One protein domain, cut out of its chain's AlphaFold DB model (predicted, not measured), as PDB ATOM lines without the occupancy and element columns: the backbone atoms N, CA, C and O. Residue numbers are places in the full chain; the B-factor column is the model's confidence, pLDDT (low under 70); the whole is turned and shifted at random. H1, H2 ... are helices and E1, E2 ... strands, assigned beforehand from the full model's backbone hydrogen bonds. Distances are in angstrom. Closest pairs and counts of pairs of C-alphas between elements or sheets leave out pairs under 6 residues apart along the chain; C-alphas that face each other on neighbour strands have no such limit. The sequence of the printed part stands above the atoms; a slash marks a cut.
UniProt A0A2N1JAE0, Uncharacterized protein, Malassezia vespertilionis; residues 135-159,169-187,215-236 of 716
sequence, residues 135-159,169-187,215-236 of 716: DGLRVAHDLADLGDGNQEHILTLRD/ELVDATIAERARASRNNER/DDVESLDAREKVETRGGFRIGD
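AT A GLANCE: This is residues 135 to 159, 169 to 187 and 215 to 236 of the 716 residues of an uncharacterized protein of Malassezia vespertilionis (UniProt A0A2N1JAE0). Two helices, H2 and H3, reach out from a small, loosely built base like the prongs of a fork, with an open gap between them. The base holds the two-strand ladder of E1 and E2, the short helix H1, and the unnamed stretches near the two ends of the printed part; the loop of residues 147 to 152 sticks out from it, away from the tips of the prongs. The printed part has 66 residues, with three named helices and two named strands in the order H1, E1, E2, H2, H3; the one sheet is E1 - E2, antiparallel, and the class is mostly helix. The whole is only just loose, close to compact, with a radius of gyration of the C-alphas of 13.1 A, and elongated, spanning 38 by 23 by 21 A.

IN THESE COORDINATES: The printed part begins at Asp 135, with its C-alpha at (21.826, 117.625, 35.327). H1 is residues 143 to 146, 5.3 A long from first to last C-alpha. E1 is residues 155 to 157, 7.0 A long. E2, residues 169 to 172, is 10.3 A long and begins with C-alpha 169 at (29.889, 109.125, 30.741). H2, residues 173 to 187, is 20.6 A long. H3, residues 215 to 227, is 17.4 A long and ends with C-alpha 227 at (30.323, 105.406, 19.886).

HOW THE PARTS SIT: E1 and E2 are antiparallel neighbours, with 137 degrees between their directions. N 156 and O 171 are within hydrogen-bond range at 2.9 A, as are N 171 and O 156 at 2.8 A. A tight link joins E2 to H2, with 0 residues between them. The closest C-alphas of E1 and H2 are those of Thr 156 and Ala 173, 6.7 A apart. H1 and H2 are close but not clearly touching, their closest C-alphas being those of Asp 145 and Ile 175, 7.5 A apart. H3 is apart from H1, E1, E2 and H2. In H2 every O i to N i+4 pair is within hydrogen-bond range; in H3 it is 7 of 9, and H1 is too short for such a pair.

THE WHOLE: The C-alphas farthest apart are those of Asn 150 and Asp 215, 39.9 A. Residues 160 to 168 are not printed, a gap of 8.6 A between C-alphas 159 and 169; residues 188 to 214 are not printed either, a gap of 13.5 A between C-alphas 187 and 215. Of the links that are printed whole, H1 to E1 is short and E2 to H2 is tight. Residues 177 to 186 of H2 and 217 to 226 of H3 stand free. The mean pLDDT of the printed part is 78.3; residue 149 and residues 215 to 230 are under 70, and H3 has a mean of 54.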
ATOM      1  N   ASP A 135      21.966 116.680  36.438       89.06
ATOM      2  CA  ASP A 135      21.826 117.625  35.327       89.06
ATOM      3  C   ASP A 135      23.178 117.878  34.635       89.06
ATOM      4  O   ASP A 135      24.216 118.043  35.277       89.06
ATOM      5  N   GLY A 136      23.180 117.868  33.303       85.56
ATOM      6  CA  GLY A 136      24.374 118.014  32.469       85.56
ATOM      7  C   GLY A 136      25.250 116.761  32.321       85.56
ATOM      8  O   GLY A 136      26.099 116.743  31.424       85.56
ATOM      9  N   LEU A 137      25.048 115.701  33.117       89.75
ATOM     10  CA  LEU A 137      25.818 114.460  32.984       89.75
ATOM     11  C   LEU A 137      25.439 113.712  31.694       89.75
ATOM     12  O   LEU A 137      24.275 113.667  31.278       89.75
ATOM     13  N   ARG A 138      26.442 113.136  31.026       90.56
ATOM     14  CA  ARG A 138      26.285 112.508  29.714       90.56
ATOM     15  C   ARG A 138      25.925 111.030  29.839       90.56
ATOM     16  O   ARG A 138      26.606 110.290  30.535       90.56
ATOM     17  N   VAL A 139      24.921 110.571  29.093       91.06
ATOM     18  CA  VAL A 139      24.599 109.147  28.906       91.06
ATOM     19  C   VAL A 139      25.108 108.712  27.533       91.06
ATOM     20  O   VAL A 139      24.851 109.383  26.536       91.06
ATOM     21  N   ALA A 140      25.850 107.606  27.464       89.31
ATOM     22  CA  ALA A 140      26.509 107.145  26.236       89.31
ATOM     23  C   ALA A 140      25.664 106.195  25.361       89.31
ATOM     24  O   ALA A 140      26.127 105.794  24.297       89.31
ATOM     25  N   HIS A 141      24.457 105.826  25.805       87.44
ATOM     26  CA  HIS A 141      23.491 105.040  25.026       87.44
ATOM     27  C   HIS A 141      22.398 105.951  24.450       87.44
ATOM     28  O   HIS A 141      21.934 106.869  25.133       87.44
ATOM     29  N   ASP A 142      21.938 105.667  23.229       86.62
ATOM     30  CA  ASP A 142      20.792 106.353  22.628       86.62
ATOM     31  C   ASP A 142      19.484 105.867  23.296       86.62
ATOM     32  O   ASP A 142      19.357 104.697  23.665       86.62
ATOM     33  N   LEU A 143      18.462 106.730  23.406       82.31
ATOM     34  CA  LEU A 143      17.175 106.378  24.042       82.31
ATOM     35  C   LEU A 143      16.492 105.140  23.416       82.31
ATOM     36  O   LEU A 143      15.783 104.403  24.096       82.31
ATOM     37  N   ALA A 144      16.756 104.862  22.136       81.94
ATOM     38  CA  ALA A 144      16.263 103.671  21.444       81.94
ATOM     39  C   ALA A 144      16.827 102.343  21.996       81.94
ATOM     40  O   ALA A 144      16.137 101.327  21.920       81.94
ATOM     41  N   ASP A 145      18.046 102.343  22.549       82.88
ATOM     42  CA  ASP A 145      18.688 101.144  23.111       82.88
ATOM     43  C   ASP A 145      18.186 100.823  24.528       82.88
ATOM     44  O   ASP A 145      18.162  99.658  24.931       82.88
ATOM     45  N   LEU A 146      17.741 101.851  25.258       81.94
ATOM     46  CA  LEU A 146      17.046 101.746  26.549       81.94
ATOM     47  C   LEU A 146      15.599 101.229  26.373       81.94
ATOM     48  O   LEU A 146      15.046 100.578  27.255       81.94
ATOM     49  N   GLY A 147      15.005 101.433  25.194       76.88
ATOM     50  CA  GLY A 147      13.684 100.914  24.835       76.88
ATOM     51  C   GLY A 147      12.517 101.667  25.484       76.88
ATOM     52  O   GLY A 147      12.685 102.710  26.113       76.88
ATOM     53  N   ASP A 148      11.300 101.145  25.302       76.62
ATOM     54  CA  ASP A 148      10.087 101.780  25.834       76.62
ATOM     55  C   ASP A 148      10.172 101.891  27.368       76.62
ATOM     56  O   ASP A 148      10.423 100.886  28.041       76.62
ATOM     57  N   GLY A 149       9.913 103.092  27.907       67.94
ATOM     58  CA  GLY A 149      10.180 103.533  29.293       67.94
ATOM     59  C   GLY A 149       9.413 102.842  30.435       67.94
ATOM     60  O   GLY A 149       9.162 103.448  31.470       67.94
ATOM     61  N   ASN A 150       9.034 101.580  30.248       71.12
ATOM     62  CA  ASN A 150       8.515 100.662  31.261       71.12
ATOM     63  C   ASN A 150       9.629  99.807  31.908       71.12
ATOM     64  O   ASN A 150       9.326  98.908  32.693       71.12
ATOM     65  N   GLN A 151      10.894 100.020  31.531       77.12
ATOM     66  CA  GLN A 151      12.063  99.324  32.072       77.12
ATOM     67  C   GLN A 151      12.934 100.315  32.853       77.12
ATOM     68  O   GLN A 151      13.303 101.370  32.344       77.12
ATOM     69  N   GLU A 152      13.248  99.973  34.101       84.81
ATOM     70  CA  GLU A 152      14.174 100.732  34.943       84.81
ATOM     71  C   GLU A 152      15.609 100.285  34.636       84.81
ATOM     72  O   GLU A 152      15.940  99.103  34.771       84.81
ATOM     73  N   HIS A 153      16.461 101.224  34.220       86.50
ATOM     74  CA  HIS A 153      17.849 100.960  33.839       86.50
ATOM     75  C   HIS A 153      18.825 101.488  34.891       86.50
ATOM     76  O   HIS A 153      18.728 102.635  35.327       86.50
ATOM     77  N   ILE A 154      19.794 100.654  35.280       90.75
ATOM     78  CA  ILE A 154      20.857 101.037  36.214       90.75
ATOM     79  C   ILE A 154      22.052 101.520  35.395       90.75
ATOM     80  O   ILE A 154      22.769 100.729  34.781       90.75
ATOM     81  N   LEU A 155      22.260 102.834  35.396       90.06
ATOM     82  CA  LEU A 155      23.413 103.463  34.767       90.06
ATOM     83  C   LEU A 155      24.613 103.460  35.721       90.06
ATOM     84  O   LEU A 155      24.492 103.763  36.905       90.06
ATOM     85  N   THR A 156      25.781 103.126  35.182       92.06
ATOM     86  CA  THR A 156      27.064 103.073  35.895       92.06
ATOM     87  C   THR A 156      28.089 103.953  35.190       92.06
ATOM     88  O   THR A 156      27.994 104.144  33.978       92.06
ATOM     89  N   LEU A 157      29.062 104.499  35.920       92.75
ATOM     90  CA  LEU A 157      30.129 105.301  35.319       92.75
ATOM     91  C   LEU A 157      30.970 104.444  34.356       92.75
ATOM     92  O   LEU A 157      31.366 103.323  34.689       92.75
ATOM     93  N   ARG A 158      31.236 104.968  33.158       90.75
ATOM     94  CA  ARG A 158      32.133 104.364  32.171       90.75
ATOM     95  C   ARG A 158      33.569 104.386  32.700       90.75
ATOM     96  O   ARG A 158      34.041 105.405  33.184       90.75
ATOM     97  N   ASP A 159      34.271 103.268  32.547       90.12
ATOM     98  CA  ASP A 159      35.705 103.183  32.842       90.12
ATOM     99  C   ASP A 159      36.501 104.133  31.924       90.12
ATOM    100  O   ASP A 159      36.360 104.077  30.695       90.12
ATOM    101  N   GLU A 169      30.992 109.738  31.488       89.75
ATOM    102  CA  GLU A 169      29.889 109.125  30.741       89.75
ATOM    103  C   GLU A 169      29.187 108.032  31.559       89.75
ATOM    104  O   GLU A 169      29.820 107.132  32.109       89.75
ATOM    105  N   LEU A 170      27.856 108.054  31.577       91.25
ATOM    106  CA  LEU A 170      27.001 107.019  32.145       91.25
ATOM    107  C   LEU A 170      26.635 105.948  31.111       91.25
ATOM    108  O   LEU A 170      26.208 106.239  29.991       91.25
ATOM    109  N   VAL A 171      26.759 104.690  31.522       91.38
ATOM    110  CA  VAL A 171      26.600 103.487  30.701       91.38
ATOM    111  C   VAL A 171      25.812 102.432  31.483       91.38
ATOM    112  O   VAL A 171      26.208 102.035  32.578       91.38
ATOM    113  N   ASP A 172      24.727 101.911  30.906       91.81
ATOM    114  CA  ASP A 172      24.117 100.656  31.372       91.81
ATOM    115  C   ASP A 172      25.069  99.495  31.046       91.81
ATOM    116  O   ASP A 172      25.399  99.257  29.873       91.81
ATOM    117  N   ALA A 173      25.507  98.777  32.083       89.81
ATOM    118  CA  ALA A 173      26.436  97.659  31.966       89.81
ATOM    119  C   ALA A 173      25.879  96.504  31.113       89.81
ATOM    120  O   ALA A 173      26.621  95.901  30.340       89.81
ATOM    121  N   THR A 174      24.577  96.218  31.190       90.12
ATOM    122  CA  THR A 174      23.928  95.120  30.456       90.12
ATOM    123  C   THR A 174      23.840  95.410  28.957       90.12
ATOM    124  O   THR A 174      24.131  94.535  28.135       90.12
ATOM    125  N   ILE A 175      23.517  96.655  28.588       87.25
ATOM    126  CA  ILE A 175      23.486  97.114  27.192       87.25
ATOM    127  C   ILE A 175      24.917  97.136  26.634       87.25
ATOM    128  O   ILE A 175      25.168  96.603  25.549       87.25
ATOM    129  N   ALA A 176      25.887  97.647  27.400       87.44
ATOM    130  CA  ALA A 176      27.293  97.666  26.998       87.44
ATOM    131  C   ALA A 176      27.894  96.260  26.836       87.44
ATOM    132  O   ALA A 176      28.602  96.002  25.857       87.44
ATOM    133  N   GLU A 177      27.599  95.324  27.742       87.56
ATOM    134  CA  GLU A 177      27.991  93.919  27.608       87.56
ATOM    135  C   GLU A 177      27.352  93.269  26.383       87.56
ATOM    136  O   GLU A 177      28.053  92.606  25.614       87.56
ATOM    137  N   ARG A 178      26.057  93.500  26.137       88.62
ATOM    138  CA  ARG A 178      25.365  92.999  24.942       88.62
ATOM    139  C   ARG A 178      25.980  93.557  23.658       88.62
ATOM    140  O   ARG A 178      26.220  92.788  22.728       88.62
ATOM    141  N   ALA A 179      26.297  94.850  23.611       86.38
ATOM    142  CA  ALA A 179      26.961  95.485  22.476       86.38
ATOM    143  C   ALA A 179      28.384  94.935  22.262       86.38
ATOM    144  O   ALA A 179      28.764  94.612  21.134       86.38
ATOM    145  N   ARG A 180      29.172  94.757  23.332       86.06
ATOM    146  CA  ARG A 180      30.501  94.114  23.288       86.06
ATOM    147  C   ARG A 180      30.409  92.654  22.825       86.06
ATOM    148  O   ARG A 180      31.209  92.225  21.994       86.06
ATOM    149  N   ALA A 181      29.427  91.895  23.306       86.81
ATOM    150  CA  ALA A 181      29.189  90.507  22.918       86.81
ATOM    151  C   ALA A 181      28.747  90.389  21.454       86.81
ATOM    152  O   ALA A 181      29.243  89.518  20.742       86.81
ATOM    153  N   SER A 182      27.880  91.293  20.988       85.75
ATOM    154  CA  SER A 182      27.457  91.382  19.588       85.75
ATOM    155  C   SER A 182      28.640  91.681  18.665       85.75
ATOM    156  O   SER A 182      28.930  90.884  17.775       85.75
ATOM    157  N   ARG A 183      29.426  92.730  18.966       82.94
ATOM    158  CA  ARG A 183      30.674  93.062  18.249       82.94
ATOM    159  C   ARG A 183      31.664  91.894  18.238       82.94
ATOM    160  O   ARG A 183      32.310  91.617  17.231       82.94
ATOM    161  N   ASN A 184      31.783  91.164  19.345       83.50
ATOM    162  CA  ASN A 184      32.644  89.984  19.412       83.50
ATOM    163  C   ASN A 184      32.085  88.787  18.630       83.50
ATOM    164  O   ASN A 184      32.870  87.962  18.171       83.50
ATOM    165  N   ASN A 185      30.769  88.675  18.455       85.88
ATOM    166  CA  ASN A 185      30.152  87.657  17.608       85.88
ATOM    167  C   ASN A 185      30.250  88.012  16.118       85.88
ATOM    168  O   ASN A 185      30.503  87.117  15.324       85.88
ATOM    169  N   GLU A 186      30.162  89.290  15.749       82.69
ATOM    170  CA  GLU A 186      30.445  89.797  14.398       82.69
ATOM    171  C   GLU A 186      31.906  89.505  14.005       82.69
ATOM    172  O   GLU A 186      32.166  88.811  13.021       82.69
ATOM    173  N   ARG A 187      32.870  89.866  14.869       78.50
ATOM    174  CA  ARG A 187      34.296  89.508  14.706       78.50
ATOM    175  C   ARG A 187      34.541  87.994  14.610       78.50
ATOM    176  O   ARG A 187      35.458  87.577  13.909       78.50
ATOM    177  N   ASP A 215      41.281  97.857   7.026       63.94
ATOM    178  CA  ASP A 215      40.402  99.006   7.288       63.94
ATOM    179  C   ASP A 215      39.571  98.811   8.563       63.94
ATOM    180  O   ASP A 215      39.374  99.764   9.306       63.94
ATOM    181  N   ASP A 216      39.158  97.576   8.882       58.62
ATOM    182  CA  ASP A 216      38.499  97.249  10.155       58.62
ATOM    183  C   ASP A 216      39.323  97.680  11.382       58.62
ATOM    184  O   ASP A 216      38.737  98.032  12.405       58.62
ATOM    185  N   VAL A 217      40.659  97.686  11.288       56.56
ATOM    186  CA  VAL A 217      41.579  98.044  12.380       56.56
ATOM    187  C   VAL A 217      41.713  99.562  12.517       56.56
ATOM    188  O   VAL A 217      41.564 100.065  13.625       56.56
ATOM    189  N   GLU A 218      41.894 100.305  11.417       56.28
ATOM    190  CA  GLU A 218      41.808 101.780  11.449       56.28
ATOM    191  C   GLU A 218      40.391 102.253  11.829       56.28
ATOM    192  O   GLU A 218      40.214 103.294  12.467       56.28
ATOM    193  N   SER A 219      39.365 101.449  11.522       56.47
ATOM    194  CA  SER A 219      37.993 101.708  11.949       56.47
ATOM    195  C   SER A 219      37.786 101.565  13.456       56.47
ATOM    196  O   SER A 219      36.761 102.030  13.928       56.47
ATOM    197  N   LEU A 220      38.703 100.974  14.236       54.97
ATOM    198  CA  LEU A 220      38.555 100.900  15.697       54.97
ATOM    199  C   LEU A 220      38.708 102.294  16.326       54.97
ATOM    200  O   LEU A 220      37.776 102.766  16.977       54.97
ATOM    201  N   ASP A 221      39.803 102.992  16.018       50.53
ATOM    202  CA  ASP A 221      40.079 104.361  16.486       50.53
ATOM    203  C   ASP A 221      39.057 105.382  15.946       50.53
ATOM    204  O   ASP A 221      38.825 106.442  16.539       50.53
ATOM    205  N   ALA A 222      38.437 105.078  14.799       52.78
ATOM    206  CA  ALA A 222      37.351 105.870  14.230       52.78
ATOM    207  C   ALA A 222      35.975 105.521  14.831       52.78
ATOM    208  O   ALA A 222      35.181 106.430  15.066       52.78
ATOM    209  N   ARG A 223      35.677 104.241  15.110       49.78
ATOM    210  CA  ARG A 223      34.395 103.788  15.689       49.78
ATOM    211  C   ARG A 223      34.290 104.117  17.168       49.78
ATOM    212  O   ARG A 223      33.194 104.446  17.598       49.78
ATOM    213  N   GLU A 224      35.386 104.161  17.923       53.75
ATOM    214  CA  GLU A 224      35.362 104.694  19.293       53.75
ATOM    215  C   GLU A 224      34.875 106.158  19.321       53.75
ATOM    216  O   GLU A 224      34.049 106.529  20.153       53.75
ATOM    217  N   LYS A 225      35.266 106.961  18.320       49.06
ATOM    218  CA  LYS A 225      34.791 108.345  18.107       49.06
ATOM    219  C   LYS A 225      33.386 108.450  17.488       49.06
ATOM    220  O   LYS A 225      32.873 109.555  17.312       49.06
ATOM    221  N   VAL A 226      32.776 107.324  17.114       49.66
ATOM    222  CA  VAL A 226      31.376 107.229  16.661       49.66
ATOM    223  C   VAL A 226      30.484 106.684  17.777       49.66
ATOM    224  O   VAL A 226      29.346 107.126  17.895       49.66
ATOM    225  N   GLU A 227      30.997 105.814  18.648       52.50
ATOM    226  CA  GLU A 227      30.323 105.406  19.886       52.50
ATOM    227  C   GLU A 227      30.116 106.633  20.801       52.50
ATOM    228  O   GLU A 227      29.012 106.840  21.291       52.50
ATOM    229  N   THR A 228      31.068 107.576  20.858       53.16
ATOM    230  CA  THR A 228      30.877 108.896  21.509       53.16
ATOM    231  C   THR A 228      30.003 109.898  20.724       53.16
ATOM    232  O   THR A 228      29.985 111.093  21.040       53.16
ATOM    233  N   ARG A 229      29.229 109.460  19.717       57.41
ATOM    234  CA  ARG A 229      28.155 110.259  19.082       57.41
ATOM    235  C   ARG A 229      26.737 109.785  19.417       57.41
ATOM    236  O   ARG A 229      25.810 110.556  19.200       57.41
ATOM    237  N   GLY A 230      26.558 108.563  19.918       66.06
ATOM    238  CA  GLY A 230      25.243 107.961  20.184       66.06
ATOM    239  C   GLY A 230      24.745 108.167  21.614       66.06
ATOM    240  O   GLY A 230      24.354 107.201  22.252       66.06
ATOM    241  N   GLY A 231      24.832 109.389  22.146       81.00
ATOM    242  CA  GLY A 231      24.493 109.661  23.542       81.00
ATOM    243  C   GLY A 231      23.980 111.079  23.771       81.00
ATOM    244  O   GLY A 231      24.350 111.995  23.033       81.00
ATOM    245  N   PHE A 232      23.155 111.254  24.803       86.06
ATOM    246  CA  PHE A 232      22.487 112.509  25.159       86.06
ATOM    247  C   PHE A 232      22.952 113.035  26.526       86.06
ATOM    248  O   PHE A 232      23.624 112.330  27.281       86.06
ATOM    249  N   ARG A 233      22.616 114.288  26.852       89.06
ATOM    250  CA  ARG A 233      22.874 114.873  28.177       89.06
ATOM    251  C   ARG A 233      21.577 114.966  28.963       89.06
ATOM    252  O   ARG A 233      20.557 115.398  28.431       89.06
ATOM    253  N   ILE A 234      21.622 114.561  30.227       87.62
ATOM    254  CA  ILE A 234      20.487 114.699  31.139       87.62
ATOM    255  C   ILE A 234      20.200 116.199  31.312       87.62
ATOM    256  O   ILE A 234      21.125 116.985  31.482       87.62
ATOM    257  N   GLY A 235      18.927 116.591  31.196       82.00
ATOM    258  CA  GLY A 235      18.460 117.977  31.356       82.00
ATOM    259  C   GLY A 235      18.557 118.891  30.122       82.00
ATOM    260  O   GLY A 235      17.829 119.884  30.054       82.00
ATOM    261  N   ASP A 236      19.345 118.547  29.095       83.06
ATOM    262  CA  ASP A 236      19.432 119.360  27.870       83.06
ATOM    263  C   ASP A 236      18.264 119.077  26.908       83.06
ATOM    264  O   ASP A 236      18.308 118.174  26.065       83.06
TER     265      ASP A 236